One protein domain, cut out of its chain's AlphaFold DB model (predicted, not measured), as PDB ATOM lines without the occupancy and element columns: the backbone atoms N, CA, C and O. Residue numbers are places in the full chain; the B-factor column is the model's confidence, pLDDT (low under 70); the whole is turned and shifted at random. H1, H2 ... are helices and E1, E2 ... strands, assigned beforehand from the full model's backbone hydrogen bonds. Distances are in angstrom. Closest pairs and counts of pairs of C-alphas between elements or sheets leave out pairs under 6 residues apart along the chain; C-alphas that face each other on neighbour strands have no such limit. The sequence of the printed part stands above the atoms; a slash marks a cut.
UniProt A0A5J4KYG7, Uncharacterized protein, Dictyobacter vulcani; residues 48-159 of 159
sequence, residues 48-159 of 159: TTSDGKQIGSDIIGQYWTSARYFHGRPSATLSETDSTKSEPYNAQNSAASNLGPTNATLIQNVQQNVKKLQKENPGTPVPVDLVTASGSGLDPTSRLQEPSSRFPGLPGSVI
ATOM      1  N   THR A  48      37.547 -29.258  28.259       86.81
ATOM      2  CA  THR A  48      37.509 -30.697  28.506       86.81
ATOM      3  C   THR A  48      38.880 -31.304  28.211       86.81
ATOM      4  O   THR A  48      39.508 -30.956  27.214       86.81
ATOM      5  N   THR A  49      39.366 -32.202  29.067       83.38
ATOM      6  CA  THR A  49      40.591 -32.980  28.809       83.38
ATOM      7  C   THR A  49      40.380 -33.944  27.638       83.38
ATOM      8  O   THR A  49      39.245 -34.305  27.331       83.38
ATOM      9  N   SER A  50      41.471 -34.439  27.043       80.94
ATOM     10  CA  SER A  50      41.466 -35.507  26.028       80.94
ATOM     11  C   SER A  50      40.633 -36.737  26.425       80.94
ATOM     12  O   SER A  50      40.077 -37.402  25.559       80.94
ATOM     13  N   ASP A  51      40.499 -36.994  27.729       82.62
ATOM     14  CA  ASP A  51      39.724 -38.105  28.298       82.62
ATOM     15  C   ASP A  51      38.226 -37.778  28.510       82.62
ATOM     16  O   ASP A  51      37.496 -38.558  29.118       82.62
ATOM     17  N   GLY A  52      37.750 -36.607  28.070       83.25
ATOM     18  CA  GLY A  52      36.343 -36.195  28.181       83.25
ATOM     19  C   GLY A  52      35.931 -35.614  29.542       83.25
ATOM     20  O   GLY A  52      34.755 -35.327  29.765       83.25
ATOM     21  N   LYS A  53      36.878 -35.401  30.464       86.56
ATOM     22  CA  LYS A  53      36.608 -34.782  31.771       86.56
ATOM     23  C   LYS A  53      36.560 -33.256  31.670       86.56
ATOM     24  O   LYS A  53      37.502 -32.648  31.174       86.56
ATOM     25  N   GLN A  54      35.502 -32.638  32.198       86.12
ATOM     26  CA  GLN A  54      35.387 -31.177  32.294       86.12
ATOM     27  C   GLN A  54      36.381 -30.639  33.333       86.12
ATOM     28  O   GLN A  54      36.411 -31.120  34.470       86.12
ATOM     29  N   ILE A  55      37.203 -29.668  32.935       86.00
ATOM     30  CA  ILE A  55      38.277 -29.107  33.771       86.00
ATOM     31  C   ILE A  55      38.033 -27.660  34.192       86.00
ATOM     32  O   ILE A  55      38.651 -27.214  35.155       86.00
ATOM     33  N   GLY A  56      37.156 -26.927  33.505       84.56
ATOM     34  CA  GLY A  56      36.897 -25.519  33.799       84.56
ATOM     35  C   GLY A  56      36.137 -24.807  32.688       84.56
ATOM     36  O   GLY A  56      35.669 -25.442  31.750       84.56
ATOM     37  N   SER A  57      36.033 -23.486  32.802       84.31
ATOM     38  CA  SER A  57      35.378 -22.604  31.836       84.31
ATOM     39  C   SER A  57      36.284 -21.420  31.514       84.31
ATOM     40  O   SER A  57      36.986 -20.945  32.404       84.31
ATOM     41  N   ASP A  58      36.200 -20.892  30.291       82.81
ATOM     42  CA  ASP A  58      36.866 -19.637  29.901       82.81
ATOM     43  C   ASP A  58      36.506 -18.447  30.806       82.81
ATOM     44  O   ASP A  58      37.286 -17.507  30.958       82.81
ATOM     45  N   ILE A  59      35.305 -18.460  31.394       82.38
ATOM     46  CA  ILE A  59      34.749 -17.309  32.120       82.38
ATOM     47  C   ILE A  59      34.816 -17.442  33.644       82.38
ATOM     48  O   ILE A  59      34.455 -16.494  34.341       82.38
ATOM     49  N   ILE A  60      35.281 -18.580  34.174       84.19
ATOM     50  CA  ILE A  60      35.376 -18.824  35.620       84.19
ATOM     51  C   ILE A  60      36.830 -19.079  36.011       84.19
ATOM     52  O   ILE A  60      37.429 -20.082  35.623       84.19
ATOM     53  N   GLY A  61      37.383 -18.180  36.828       83.81
ATOM     54  CA  GLY A  61      38.709 -18.356  37.408       83.81
ATOM     55  C   GLY A  61      38.752 -19.507  38.414       83.81
ATOM     56  O   GLY A  61      37.764 -19.816  39.075       83.81
ATOM     57  N   GLN A  62      39.923 -20.125  38.553       85.25
ATOM     58  CA  GLN A  62      40.174 -21.178  39.536       85.25
ATOM     59  C   GLN A  62      41.192 -20.716  40.570       85.25
ATOM     60  O   GLN A  62      42.099 -19.931  40.278       85.25
ATOM     61  N   TYR A  63      41.065 -21.243  41.787       84.69
ATOM     62  CA  TYR A  63      42.013 -20.953  42.847       84.69
ATOM     63  C   TYR A  63      43.275 -21.813  42.715       84.69
ATOM     64  O   TYR A  63      43.266 -23.014  42.981       84.69
ATOM     65  N   TRP A  64      44.386 -21.174  42.349       83.00
ATOM     66  CA  TRP A  64      45.691 -21.821  42.247       83.00
ATOM     67  C   TRP A  64      46.566 -21.510  43.464       83.00
ATOM     68  O   TRP A  64      46.816 -20.349  43.790       83.00
ATOM     69  N   THR A  65      47.076 -22.556  44.118       78.38
ATOM     70  CA  THR A  65      47.993 -22.451  45.271       78.38
ATOM     71  C   THR A  65      49.432 -22.830  44.939       78.38
ATOM     72  O   THR A  65      50.349 -22.446  45.660       78.38
ATOM     73  N   SER A  66      49.648 -23.580  43.858       79.31
ATOM     74  CA  SER A  66      50.982 -24.012  43.452       79.31
ATOM     75  C   SER A  66      51.719 -22.885  42.749       79.31
ATOM     76  O   SER A  66      51.187 -22.303  41.808       79.31
ATOM     77  N   ALA A  67      52.978 -22.677  43.141       73.25
ATOM     78  CA  ALA A  67      53.830 -21.643  42.574       73.25
ATOM     79  C   ALA A  67      53.976 -21.742  41.054       73.25
ATOM     80  O   ALA A  67      54.249 -20.723  40.458       73.25
ATOM     81  N   ARG A  68      53.788 -22.926  40.437       72.50
ATOM     82  CA  ARG A  68      53.931 -23.187  38.985       72.50
ATOM     83  C   ARG A  68      52.846 -22.561  38.096       72.50
ATOM     84  O   ARG A  68      52.999 -22.563  36.872       72.50
ATOM     85  N   TYR A  69      51.746 -22.123  38.699       74.00
ATOM     86  CA  TYR A  69      50.600 -21.550  38.004       74.00
ATOM     87  C   TYR A  69      50.501 -20.054  38.268       74.00
ATOM     88  O   TYR A  69      50.990 -19.544  39.274       74.00
ATOM     89  N   PHE A  70      49.805 -19.356  37.377       75.62
ATOM     90  CA  PHE A  70      49.441 -17.972  37.628       75.62
ATOM     91  C   PHE A  70      48.453 -17.874  38.783       75.62
ATOM     92  O   PHE A  70      47.395 -18.507  38.784       75.62
ATOM     93  N   HIS A  71      48.789 -17.024  39.745       77.06
ATOM     94  CA  HIS A  71      47.873 -16.647  40.805       77.06
ATOM     95  C   HIS A  71      46.981 -15.509  40.307       77.06
ATOM     96  O   HIS A  71      47.470 -14.441  39.937       77.06
ATOM     97  N   GLY A  72      45.674 -15.767  40.278       77.81
ATOM     98  CA  GLY A  72      44.664 -14.766  39.959       77.81
ATOM     99  C   GLY A  72      44.497 -13.728  41.070       77.81
ATOM    100  O   GLY A  72      45.227 -13.699  42.066       77.81
ATOM    101  N   ARG A  73      43.506 -12.857  40.895       85.75
ATOM    102  CA  ARG A  73      43.168 -11.839  41.892       85.75
ATOM    103  C   ARG A  73      42.644 -12.498  43.177       85.75
ATOM    104  O   ARG A  73      42.043 -13.570  43.117       85.75
ATOM    105  N   PRO A  74      42.804 -11.869  44.353       85.94
ATOM    106  CA  PRO A  74      42.179 -12.370  45.566       85.94
ATOM    107  C   PRO A  74      40.661 -12.533  45.391       85.94
ATOM    108  O   PRO A  74      39.985 -11.683  44.804       85.94
ATOM    109  N   SER A  75      40.119 -13.619  45.928       88.12
ATOM    110  CA  SER A  75      38.684 -13.893  45.941       88.12
ATOM    111  C   SER A  75      38.153 -13.797  47.369       88.12
ATOM    112  O   SER A  75      38.822 -14.215  48.315       88.12
ATOM    113  N   ALA A  76      36.971 -13.204  47.519       87.00
ATOM    114  CA  ALA A  76      36.296 -13.015  48.802       87.00
ATOM    115  C   ALA A  76      35.098 -13.964  48.979       87.00
ATOM    116  O   ALA A  76      34.255 -13.732  49.844       87.00
ATOM    117  N   THR A  77      35.005 -15.009  48.154       88.00
ATOM    118  CA  THR A  77      33.927 -15.994  48.233       88.00
ATOM    119  C   THR A  77      34.030 -16.814  49.522       88.00
ATOM    120  O   THR A  77      35.116 -17.050  50.069       88.00
ATOM    121  N   LEU A  78      32.869 -17.202  50.041       87.81
ATOM    122  CA  LEU A  78      32.704 -17.906  51.312       87.81
ATOM    123  C   LEU A  78      32.086 -19.278  51.061       87.81
ATOM    124  O   LEU A  78      31.423 -19.474  50.040       87.81
ATOM    125  N   SER A  79      32.262 -20.194  52.007       84.62
ATOM    126  CA  SER A  79      31.660 -21.519  51.901       84.62
ATOM    127  C   SER A  79      30.138 -21.463  51.997       84.62
ATOM    128  O   SER A  79      29.585 -20.739  52.824       84.62
ATOM    129  N   GLU A  80      29.453 -22.271  51.182       82.56
ATOM    130  CA  GLU A  80      27.988 -22.389  51.229       82.56
ATOM    131  C   GLU A  80      27.489 -22.944  52.566       82.56
ATOM    132  O   GLU A  80      26.432 -22.558  53.059       82.56
ATOM    133  N   THR A  81      28.257 -23.863  53.155       84.88
ATOM    134  CA  THR A  81      27.875 -24.543  54.401       84.88
ATOM    135  C   THR A  81      28.189 -23.719  55.646       84.88
ATOM    136  O   THR A  81      27.624 -23.965  56.710       84.88
ATOM    137  N   ASP A  82      29.091 -22.745  55.522       84.44
ATOM    138  CA  ASP A  82      29.587 -21.937  56.628       84.44
ATOM    139  C   ASP A  82      30.084 -20.583  56.106       84.44
ATOM    140  O   ASP A  82      31.218 -20.446  55.639       84.44
ATOM    141  N   SER A  83      29.237 -19.561  56.230       79.62
ATOM    142  CA  SER A  83      29.520 -18.198  55.768       79.62
ATOM    143  C   SER A  83      30.658 -17.509  56.528       79.62
ATOM    144  O   SER A  83      31.065 -16.410  56.163       79.62
ATOM    145  N   THR A  84      31.205 -18.129  57.575       82.50
ATOM    146  CA  THR A  84      32.388 -17.611  58.272       82.50
ATOM    147  C   THR A  84      33.696 -18.117  57.667       82.50
ATOM    148  O   THR A  84      34.760 -17.554  57.934       82.50
ATOM    149  N   LYS A  85      33.637 -19.158  56.826       85.00
ATOM    150  CA  LYS A  85      34.812 -19.759  56.190       85.00
ATOM    151  C   LYS A  85      35.043 -19.175  54.808       85.00
ATOM    152  O   LYS A  85      34.165 -19.192  53.952       85.00
ATOM    153  N   SER A  86      36.269 -18.710  54.584       85.19
ATOM    154  CA  SER A  86      36.726 -18.314  53.255       85.19
ATOM    155  C   SER A  86      36.928 -19.547  52.380       85.19
ATOM    156  O   SER A  86      37.635 -20.478  52.764       85.19
ATOM    157  N   GLU A  87      36.321 -19.526  51.198       88.50
ATOM    158  CA  GLU A  87      36.477 -20.550  50.170       88.50
ATOM    159  C   GLU A  87      36.685 -19.836  48.830       88.50
ATOM    160  O   GLU A  87      35.706 -19.512  48.156       88.50
ATOM    161  N   PRO A  88      37.939 -19.492  48.476       88.19
ATOM    162  CA  PRO A  88      38.249 -18.686  47.299       88.19
ATOM    163  C   PRO A  88      37.797 -19.347  45.993       88.19
ATOM    164  O   PRO A  88      38.006 -20.541  45.798       88.19
ATOM    165  N   TYR A  89      37.262 -18.542  45.075       86.75
ATOM    166  CA  TYR A  89      36.766 -18.971  43.765       86.75
ATOM    167  C   TYR A  89      35.647 -20.032  43.820       86.75
ATOM    168  O   TYR A  89      35.544 -20.887  42.939       86.75
ATOM    169  N   ASN A  90      34.781 -19.982  44.839       89.00
ATOM    170  CA  ASN A  90      33.625 -20.875  44.921       89.00
ATOM    171  C   ASN A  90      32.546 -20.457  43.902       89.00
ATOM    172  O   ASN A  90      31.840 -19.472  44.104       89.00
ATOM    173  N   ALA A  91      32.392 -21.230  42.822       85.12
ATOM    174  CA  ALA A  91      31.437 -20.952  41.745       85.12
ATOM    175  C   ALA A  91      29.961 -20.975  42.182       85.12
ATOM    176  O   ALA A  91      29.110 -20.418  41.490       85.12
ATOM    177  N   GLN A  92      29.646 -21.592  43.323       85.38
ATOM    178  CA  GLN A  92      28.297 -21.587  43.883       85.38
ATOM    179  C   GLN A  92      27.983 -20.279  44.634       85.38
ATOM    180  O   GLN A  92      26.820 -19.949  44.856       85.38
ATOM    181  N   ASN A  93      29.009 -19.489  44.974       84.44
ATOM    182  CA  ASN A  93      28.876 -18.234  45.704       84.44
ATOM    183  C   ASN A  93      29.646 -17.100  45.011       84.44
ATOM    184  O   ASN A  93      30.813 -16.854  45.304       84.44
ATOM    185  N   SER A  94      28.978 -16.367  44.118       86.75
ATOM    186  CA  SER A  94      29.536 -15.149  43.516       86.75
ATOM    187  C   SER A  94      29.414 -13.968  44.485       86.75
ATOM    188  O   SER A  94      28.317 -13.441  44.683       86.75
ATOM    189  N   ALA A  95      30.534 -13.513  45.055       85.31
ATOM    190  CA  ALA A  95      30.551 -12.460  46.069       85.31
ATOM    191  C   ALA A  95      31.801 -11.562  46.022       85.31
ATOM    192  O   ALA A  95      32.910 -12.000  45.708       85.31
ATOM    193  N   ALA A  96      31.610 -10.299  46.414       86.69
ATOM    194  CA  ALA A  96      32.667  -9.317  46.644       86.69
ATOM    195  C   ALA A  96      33.010  -9.197  48.137       86.69
ATOM    196  O   ALA A  96      32.201  -9.525  49.005       86.69
ATOM    197  N   SER A  97      34.164  -8.601  48.447       86.50
ATOM    198  CA  SER A  97      34.538  -8.280  49.833       86.50
ATOM    199  C   SER A  97      33.668  -7.183  50.464       86.50
ATOM    200  O   SER A  97      33.525  -7.154  51.682       86.50
ATOM    201  N   ASN A  98      33.098  -6.280  49.653       88.62
ATOM    202  CA  ASN A  98      32.234  -5.167  50.078       88.62
ATOM    203  C   ASN A  98      32.816  -4.293  51.214       88.62
ATOM    204  O   ASN A  98      32.081  -3.713  52.012       88.62
ATOM    205  N   LEU A  99      34.148  -4.175  51.288       88.25
ATOM    206  CA  LEU A  99      34.833  -3.345  52.281       88.25
ATOM    207  C   LEU A  99      35.056  -1.924  51.747       88.25
ATOM    208  O   LEU A  99      35.593  -1.737  50.658       88.25
ATOM    209  N   GLY A 100      34.682  -0.917  52.541       87.88
ATOM    210  CA  GLY A 100      34.948   0.489  52.223       87.88
ATOM    211  C   GLY A 100      36.440   0.861  52.318       87.88
ATOM    212  O   GLY A 100      37.197   0.189  53.021       87.88
ATOM    213  N   PRO A 101      36.872   1.964  51.679       87.19
ATOM    214  CA  PRO A 101      38.286   2.353  51.594       87.19
ATOM    215  C   PRO A 101      38.927   2.700  52.949       87.19
ATOM    216  O   PRO A 101      40.140   2.597  53.099       87.19
ATOM    217  N   THR A 102      38.128   3.089  53.944       89.06
ATOM    218  CA  THR A 102      38.577   3.409  55.311       89.06
ATOM    219  C   THR A 102      38.497   2.219  56.269       89.06
ATOM    220  O   THR A 102      38.796   2.358  57.455       89.06
ATOM    221  N   ASN A 103      38.081   1.041  55.793       91.56
ATOM    222  CA  ASN A 103      37.929  -0.138  56.632       91.56
ATOM    223  C   ASN A 103      39.304  -0.720  57.007       91.56
ATOM    224  O   ASN A 103      40.108  -1.059  56.138       91.56
ATOM    225  N   ALA A 104      39.559  -0.882  58.309       91.25
ATOM    226  CA  ALA A 104      40.829  -1.401  58.814       91.25
ATOM    227  C   ALA A 104      41.156  -2.809  58.285       91.25
ATOM    228  O   ALA A 104      42.308  -3.080  57.948       91.25
ATOM    229  N   THR A 105      40.153  -3.680  58.138       88.25
ATOM    230  CA  THR A 105      40.317  -5.039  57.605       88.25
ATOM    231  C   THR A 105      40.798  -5.016  56.157       88.25
ATOM    232  O   THR A 105      41.676  -5.791  55.787       88.25
ATOM    233  N   LEU A 106      40.289  -4.092  55.333       86.62
ATOM    234  CA  LEU A 106      40.741  -3.954  53.946       86.62
ATOM    235  C   LEU A 106      42.218  -3.559  53.890       86.62
ATOM    236  O   LEU A 106      42.999  -4.176  53.168       86.62
ATOM    237  N   ILE A 107      42.602  -2.556  54.681       89.19
ATOM    238  CA  ILE A 107      43.983  -2.067  54.750       89.19
ATOM    239  C   ILE A 107      44.917  -3.199  55.197       89.19
ATOM    240  O   ILE A 107      45.966  -3.407  54.586       89.19
ATOM    241  N   GLN A 108      44.518  -3.970  56.212       89.50
ATOM    242  CA  GLN A 108      45.279  -5.124  56.691       89.50
ATOM    243  C   GLN A 108      45.423  -6.207  55.616       89.50
ATOM    244  O   GLN A 108      46.543  -6.654  55.366       89.50
ATOM    245  N   ASN A 109      44.334  -6.580  54.938       87.69
ATOM    246  CA  ASN A 109      44.354  -7.587  53.874       87.69
ATOM    247  C   ASN A 109      45.288  -7.175  52.729       87.69
ATOM    248  O   ASN A 109      46.128  -7.962  52.294       87.69
ATOM    249  N   VAL A 110      45.203  -5.919  52.279       88.81
ATOM    250  CA  VAL A 110      46.081  -5.390  51.225       88.81
ATOM    251  C   VAL A 110      47.541  -5.422  51.675       88.81
ATOM    252  O   VAL A 110      48.395  -5.918  50.945       88.81
ATOM    253  N   GLN A 111      47.845  -4.962  52.891       89.00
ATOM    254  CA  GLN A 111      49.211  -4.990  53.423       89.00
ATOM    255  C   GLN A 111      49.769  -6.415  53.542       89.00
ATOM    256  O   GLN A 111      50.949  -6.636  53.257       89.00
ATOM    257  N   GLN A 112      48.950  -7.384  53.958       88.12
ATOM    258  CA  GLN A 112      49.343  -8.794  54.027       88.12
ATOM    259  C   GLN A 112      49.637  -9.363  52.635       88.12
ATOM    260  O   GLN A 112      50.684  -9.987  52.446       88.12
ATOM    261  N   ASN A 113      48.777  -9.082  51.654       86.56
ATOM    262  CA  ASN A 113      48.964  -9.523  50.272       86.56
ATOM    263  C   ASN A 113      50.232  -8.916  49.650       86.56
ATOM    264  O   ASN A 113      51.025  -9.642  49.053       86.56
ATOM    265  N   VAL A 114      50.489  -7.620  49.867       87.12
ATOM    266  CA  VAL A 114      51.728  -6.955  49.418       87.12
ATOM    267  C   VAL A 114      52.962  -7.635  50.014       87.12
ATOM    268  O   VAL A 114      53.894  -7.965  49.283       87.12
ATOM    269  N   LYS A 115      52.966  -7.891  51.328       86.56
ATOM    270  CA  LYS A 115      54.093  -8.552  52.007       86.56
ATOM    271  C   LYS A 115      54.331  -9.968  51.486       86.56
ATOM    272  O   LYS A 115      55.483 -10.372  51.361       86.56
ATOM    273  N   LYS A 116      53.265 -10.726  51.210       83.88
ATOM    274  CA  LYS A 116      53.363 -12.075  50.639       83.88
ATOM    275  C   LYS A 116      54.014 -12.028  49.254       83.88
ATOM    276  O   LYS A 116      55.021 -12.693  49.037       83.88
ATOM    277  N   LEU A 117      53.512 -11.168  48.370       81.38
ATOM    278  CA  LEU A 117      54.003 -11.060  46.995       81.38
ATOM    279  C   LEU A 117      55.436 -10.525  46.910       81.38
ATOM    280  O   LEU A 117      56.209 -10.995  46.083       81.38
ATOM    281  N   GLN A 118      55.830  -9.597  47.788       84.25
ATOM    282  CA  GLN A 118      57.217  -9.115  47.861       84.25
ATOM    283  C   GLN A 118      58.204 -10.187  48.326       84.25
ATOM    284  O   GLN A 118      59.362 -10.156  47.920       84.25
ATOM    285  N   LYS A 119      57.773 -11.128  49.178       83.06
ATOM    286  CA  LYS A 119      58.608 -12.275  49.565       83.06
ATOM    287  C   LYS A 119      58.786 -13.254  48.410       83.06
ATOM    288  O   LYS A 119      59.876 -13.782  48.236       83.06
ATOM    289  N   GLU A 120      57.719 -13.494  47.653       77.75
ATOM    290  CA  GLU A 120      57.740 -14.390  46.493       77.75
ATOM    291  C   GLU A 120      58.521 -13.781  45.319       77.75
ATOM    292  O   GLU A 120      59.204 -14.504  44.604       77.75
ATOM    293  N   ASN A 121      58.476 -12.454  45.154       77.19
ATOM    294  CA  ASN A 121      59.138 -11.732  44.066       77.19
ATOM    295  C   ASN A 121      59.858 -10.470  44.585       77.19
ATOM    296  O   ASN A 121      59.349  -9.348  44.447       77.19
ATOM    297  N   PRO A 122      61.047 -10.625  45.193       79.06
ATOM    298  CA  PRO A 122      61.810  -9.501  45.725       79.06
ATOM    299  C   PRO A 122      62.172  -8.478  44.640       79.06
ATOM    300  O   PRO A 122      62.519  -8.840  43.519       79.06
ATOM    301  N   GLY A 123      62.117  -7.186  44.974       73.31
ATOM    302  CA  GLY A 123      62.581  -6.104  44.093       73.31
ATOM    303  C   GLY A 123      61.641  -5.721  42.944       73.31
ATOM    304  O   GLY A 123      61.983  -4.829  42.172       73.31
ATOM    305  N   THR A 124      60.457  -6.334  42.845       76.56
ATOM    306  CA  THR A 124      59.506  -6.057  41.758       76.56
ATOM    307  C   THR A 124      58.270  -5.296  42.281       76.56
ATOM    308  O   THR A 124      57.709  -5.690  43.307       76.56
ATOM    309  N   PRO A 125      57.822  -4.197  41.632       79.00
ATOM    310  CA  PRO A 125      56.674  -3.409  42.100       79.00
ATOM    311  C   PRO A 125      55.356  -4.194  42.093       79.00
ATOM    312  O   PRO A 125      54.858  -4.541  41.032       79.00
ATOM    313  N   VAL A 126      54.747  -4.441  43.258       80.25
ATOM    314  CA  VAL A 126      53.520  -5.253  43.361       80.25
ATOM    315  C   VAL A 126      52.332  -4.584  42.643       80.25
ATOM    316  O   VAL A 126      51.944  -3.478  43.028       80.25
ATOM    317  N   PRO A 127      51.707  -5.241  41.649       82.19
ATOM    318  CA  PRO A 127      50.546  -4.699  40.950       82.19
ATOM    319  C   PRO A 127      49.297  -4.685  41.836       82.19
ATOM    320  O   PRO A 127      49.045  -5.618  42.601       82.19
ATOM    321  N   VAL A 128      48.471  -3.647  41.684       83.38
ATOM    322  CA  VAL A 128      47.251  -3.458  42.487       83.38
ATOM    323  C   VAL A 128      46.234  -4.596  42.313       83.38
ATOM    324  O   VAL A 128      45.548  -4.972  43.266       83.38
ATOM    325  N   ASP A 129      46.174  -5.196  41.126       81.00
ATOM    326  CA  ASP A 129      45.199  -6.242  40.798       81.00
ATOM    327  C   ASP A 129      45.421  -7.523  41.627       81.00
ATOM    328  O   ASP A 129      44.457  -8.209  41.956       81.00
ATOM    329  N   LEU A 130      46.662  -7.815  42.045       82.00
ATOM    330  CA  LEU A 130      46.985  -8.995  42.863       82.00
ATOM    331  C   LEU A 130      46.713  -8.814  44.356       82.00
ATOM    332  O   LEU A 130      46.726  -9.784  45.112       82.00
ATOM    333  N   VAL A 131      46.497  -7.581  44.803       84.12
ATOM    334  CA  VAL A 131      46.277  -7.280  46.225       84.12
ATOM    335  C   VAL A 131      44.839  -6.868  46.512       84.12
ATOM    336  O   VAL A 131      44.432  -6.868  47.674       84.12
ATOM    337  N   THR A 132      44.060  -6.570  45.468       84.75
ATOM    338  CA  THR A 132      42.660  -6.152  45.561       84.75
ATOM    339  C   THR A 132      41.714  -7.248  45.086       84.75
ATOM    340  O   THR A 132      41.820  -7.749  43.965       84.75
ATOM    341  N   ALA A 133      40.758  -7.606  45.945       84.81
ATOM    342  CA  ALA A 133      39.788  -8.642  45.625       84.81
ATOM    343  C   ALA A 133      38.858  -8.236  44.470       84.81
ATOM    344  O   ALA A 133      38.541  -7.054  44.305       84.81
ATOM    345  N   SER A 134      38.417  -9.213  43.673       87.88
ATOM    346  CA  SER A 134      37.466  -8.962  42.584       87.88
ATOM    347  C   SER A 134      36.025  -8.782  43.075       87.88
ATOM    348  O   SER A 134      35.649  -9.271  44.139       87.88
ATOM    349  N   GLY A 135      35.210  -8.083  42.277       81.69
ATOM    350  CA  GLY A 135      33.798  -7.814  42.565       81.69
ATOM    351  C   GLY A 135      32.870  -9.019  42.364       81.69
ATOM    352  O   GLY A 135      31.819  -9.074  42.986       81.69
ATOM    353  N   SER A 136      33.244  -9.995  41.533       84.56
ATOM    354  CA  SER A 136      32.501 -11.263  41.410       84.56
ATOM    355  C   SER A 136      33.048 -12.362  42.322       84.56
ATOM    356  O   SER A 136      32.358 -13.335  42.602       84.56
ATOM    357  N   GLY A 137      34.317 -12.245  42.729       84.19
ATOM    358  CA  GLY A 137      35.046 -13.315  43.409       84.19
ATOM    359  C   GLY A 137      35.428 -14.503  42.508       84.19
ATOM    360  O   GLY A 137      36.078 -15.426  42.990       84.19
ATOM    361  N   LEU A 138      35.084 -14.466  41.215       85.94
ATOM    362  CA  LEU A 138      35.293 -15.554  40.241       85.94
ATOM    363  C   LEU A 138      36.106 -15.118  39.016       85.94
ATOM    364  O   LEU A 138      36.058 -15.759  37.972       85.94
ATOM    365  N   ASP A 139      36.831 -14.008  39.135       83.06
ATOM    366  CA  ASP A 139      37.514 -13.346  38.025       83.06
ATOM    367  C   ASP A 139      38.535 -14.266  37.331       83.06
ATOM    368  O   ASP A 139      39.550 -14.614  37.951       83.06
ATOM    369  N   PRO A 140      38.301 -14.657  36.063       75.88
ATOM    370  CA  PRO A 140      39.261 -15.443  35.297       75.88
ATOM    371  C   PRO A 140      40.460 -14.599  34.852       75.88
ATOM    372  O   PRO A 140      41.487 -15.153  34.470       75.88
ATOM    373  N   THR A 141      40.347 -13.264  34.901       67.75
ATOM    374  CA  THR A 141      41.342 -12.352  34.343       67.75
ATOM    375  C   THR A 141      42.142 -11.672  35.447       67.75
ATOM    376  O   THR A 141      41.618 -11.040  36.364       67.75
ATOM    377  N   SER A 142      43.462 -11.713  35.319       62.94
ATOM    378  CA  SER A 142      44.333 -10.710  35.920       62.94
ATOM    379  C   SER A 142      45.086 -10.011  34.794       62.94
ATOM    380  O   SER A 142      45.517 -10.660  33.844       62.94
ATOM    381  N   ARG A 143      45.301  -8.691  34.879       54.22
ATOM    382  CA  ARG A 143      46.121  -7.955  33.892       54.22
ATOM    383  C   ARG A 143      47.528  -8.568  33.733       54.22
ATOM    384  O   ARG A 143      48.209  -8.320  32.750       54.22
ATOM    385  N   LEU A 144      47.971  -9.385  34.684       53.25
ATOM    386  CA  LEU A 144      49.273 -10.052  34.678       53.25
ATOM    387  C   LEU A 144      49.274 -11.421  33.980       53.25
ATOM    388  O   LEU A 144      50.353 -11.969  33.758       53.25
ATOM    389  N   GLN A 145      48.100 -11.961  33.635       53.03
ATOM    390  CA  GLN A 145      47.972 -13.101  32.721       53.03
ATOM    391  C   GLN A 145      48.256 -12.690  31.271       53.03
ATOM    392  O   GLN A 145      48.704 -13.519  30.482       53.03
ATOM    393  N   GLU A 146      48.038 -11.414  30.932       53.66
ATOM    394  CA  GLU A 146      48.319 -10.881  29.603       53.66
ATOM    395  C   GLU A 146      49.829 -10.914  29.309       53.66
ATOM    396  O   GLU A 146      50.623 -10.375  30.091       53.66
ATOM    397  N   PRO A 147      50.262 -11.490  28.168       53.34
ATOM    398  CA  PRO A 147      51.677 -11.583  27.803       53.34
ATOM    399  C   PRO A 147      52.409 -10.234  27.785       53.34
ATOM    400  O   PRO A 147      53.615 -10.187  28.022       53.34
ATOM    401  N   SER A 148      51.690  -9.139  27.525       51.06
ATOM    402  CA  SER A 148      52.219  -7.772  27.429       51.06
ATOM    403  C   SER A 148      52.477  -7.094  28.782       51.06
ATOM    404  O   SER A 148      53.216  -6.112  28.834       51.06
ATOM    405  N   SER A 149      51.913  -7.615  29.875       52.66
ATOM    406  CA  SER A 149      52.034  -7.058  31.232       52.66
ATOM    407  C   SER A 149      52.381  -8.114  32.284       52.66
ATOM    408  O   SER A 149      52.159  -7.906  33.480       52.66
ATOM    409  N   ARG A 150      52.958  -9.242  31.847       55.72
ATOM    410  CA  ARG A 150      53.390 -10.333  32.722       55.72
ATOM    411  C   ARG A 150      54.365  -9.817  33.778       55.72
ATOM    412  O   ARG A 150      55.405  -9.236  33.470       55.72
ATOM    413  N   PHE A 151      54.047 -10.102  35.034       57.97
ATOM    414  CA  PHE A 151      54.946  -9.843  36.146       57.97
ATOM    415  C   PHE A 151      56.195 -10.742  36.041       57.97
ATOM    416  O   PHE A 151      56.042 -11.966  35.936       57.97
ATOM    417  N   PRO A 152      57.420 -10.182  36.044       55.00
ATOM    418  CA  PRO A 152      58.645 -10.975  35.987       55.00
ATOM    419  C   PRO A 152      58.692 -11.985  37.144       55.00
ATOM    420  O   PRO A 152      58.490 -11.603  38.290       55.00
ATOM    421  N   GLY A 153      58.954 -13.262  36.847       54.91
ATOM    422  CA  GLY A 153      59.098 -14.320  37.861       54.91
ATOM    423  C   GLY A 153      57.886 -15.240  38.054       54.91
ATOM    424  O   GLY A 153      58.036 -16.293  38.669       54.91
ATOM    425  N   LEU A 154      56.719 -14.927  37.477       55.28
ATOM    426  CA  LEU A 154      55.568 -15.838  37.508       55.28
ATOM    427  C   LEU A 154      55.733 -16.971  36.471       55.28
ATOM    428  O   LEU A 154      55.898 -16.685  35.277       55.28
ATOM    429  N   PRO A 155      55.704 -18.252  36.880       53.22
ATOM    430  CA  PRO A 155      55.867 -19.369  35.959       53.22
ATOM    431  C   PRO A 155      54.684 -19.514  35.003       53.22
ATOM    432  O   PRO A 155      53.530 -19.232  35.310       53.22
ATOM    433  N   GLY A 156      55.030 -19.918  33.785       47.00
ATOM    434  CA  GLY A 156      54.273 -19.639  32.577       47.00
ATOM    435  C   GLY A 156      53.239 -20.675  32.155       47.00
ATOM    436  O   GLY A 156      53.142 -20.907  30.956       47.00
ATOM    437  N   SER A 157      52.485 -21.277  33.075       45.94
ATOM    438  CA  SER A 157      51.457 -22.265  32.707       45.94
ATOM    439  C   SER A 157      50.059 -21.675  32.900       45.94
ATOM    440  O   SER A 157      49.566 -21.601  34.027       45.94
ATOM    441  N   VAL A 158      49.443 -21.230  31.803       50.31
ATOM    442  CA  VAL A 158      47.988 -21.041  31.697       50.31
ATOM    443  C   VAL A 158      47.456 -22.370  31.163       50.31
ATOM    444  O   VAL A 158      48.026 -22.887  30.201       50.31
ATOM    445  N   ILE A 159      46.489 -22.971  31.854       47.66
ATOM    446  CA  ILE A 159      45.831 -24.204  31.393       47.66
ATOM    447  C   ILE A 159      44.783 -23.820  30.358       47.66
ATOM    448  O   ILE A 159      44.096 -22.808  30.623       47.66
TER     449      ILE A 159
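Overview. This is residues 48 to 159 of the 159 residues of an uncharacterized protein of Dictyobacter vulcani (UniProt A0A5J4KYG7). The model has little regular structure: a flat body of winding loops, with one long helix, H1, along one side and a short strand, E1, toward the opposite end. Residues 49 to 54 and 100 to 105 stick out from the body. The printed part has 112 residues, with E1 before H1; named elements hold only 21 of them, and the class is mostly helix. The whole is compact, with a radius of gyration of the C-alphas of 14.9 A and spans of 48 by 39 by 20 A.

Along the chain. E1 is residues 54 to 57, beginning at C-alpha 54 (35.387, -31.177, 32.294). H1 is residues 104 to 120, 24.6 A long, from C-alpha 104 (40.829, -1.401, 58.814) to C-alpha 120 (57.740, -14.390, 46.493).

Arrangement. E1 and H1 are apart. E1 pairs with no named strand. In H1 every O i to N i+4 pair is within hydrogen-bond range.

Size, cuts and confidence. The C-alphas of Asp 51 and Thr 102, the two farthest apart, are 49.5 A apart. The link from E1 to H1, 46 residues, is long. Residues 121 to 159 hold no named element. The printed part has no cut. Residues 141 to 159 have pLDDT under 70.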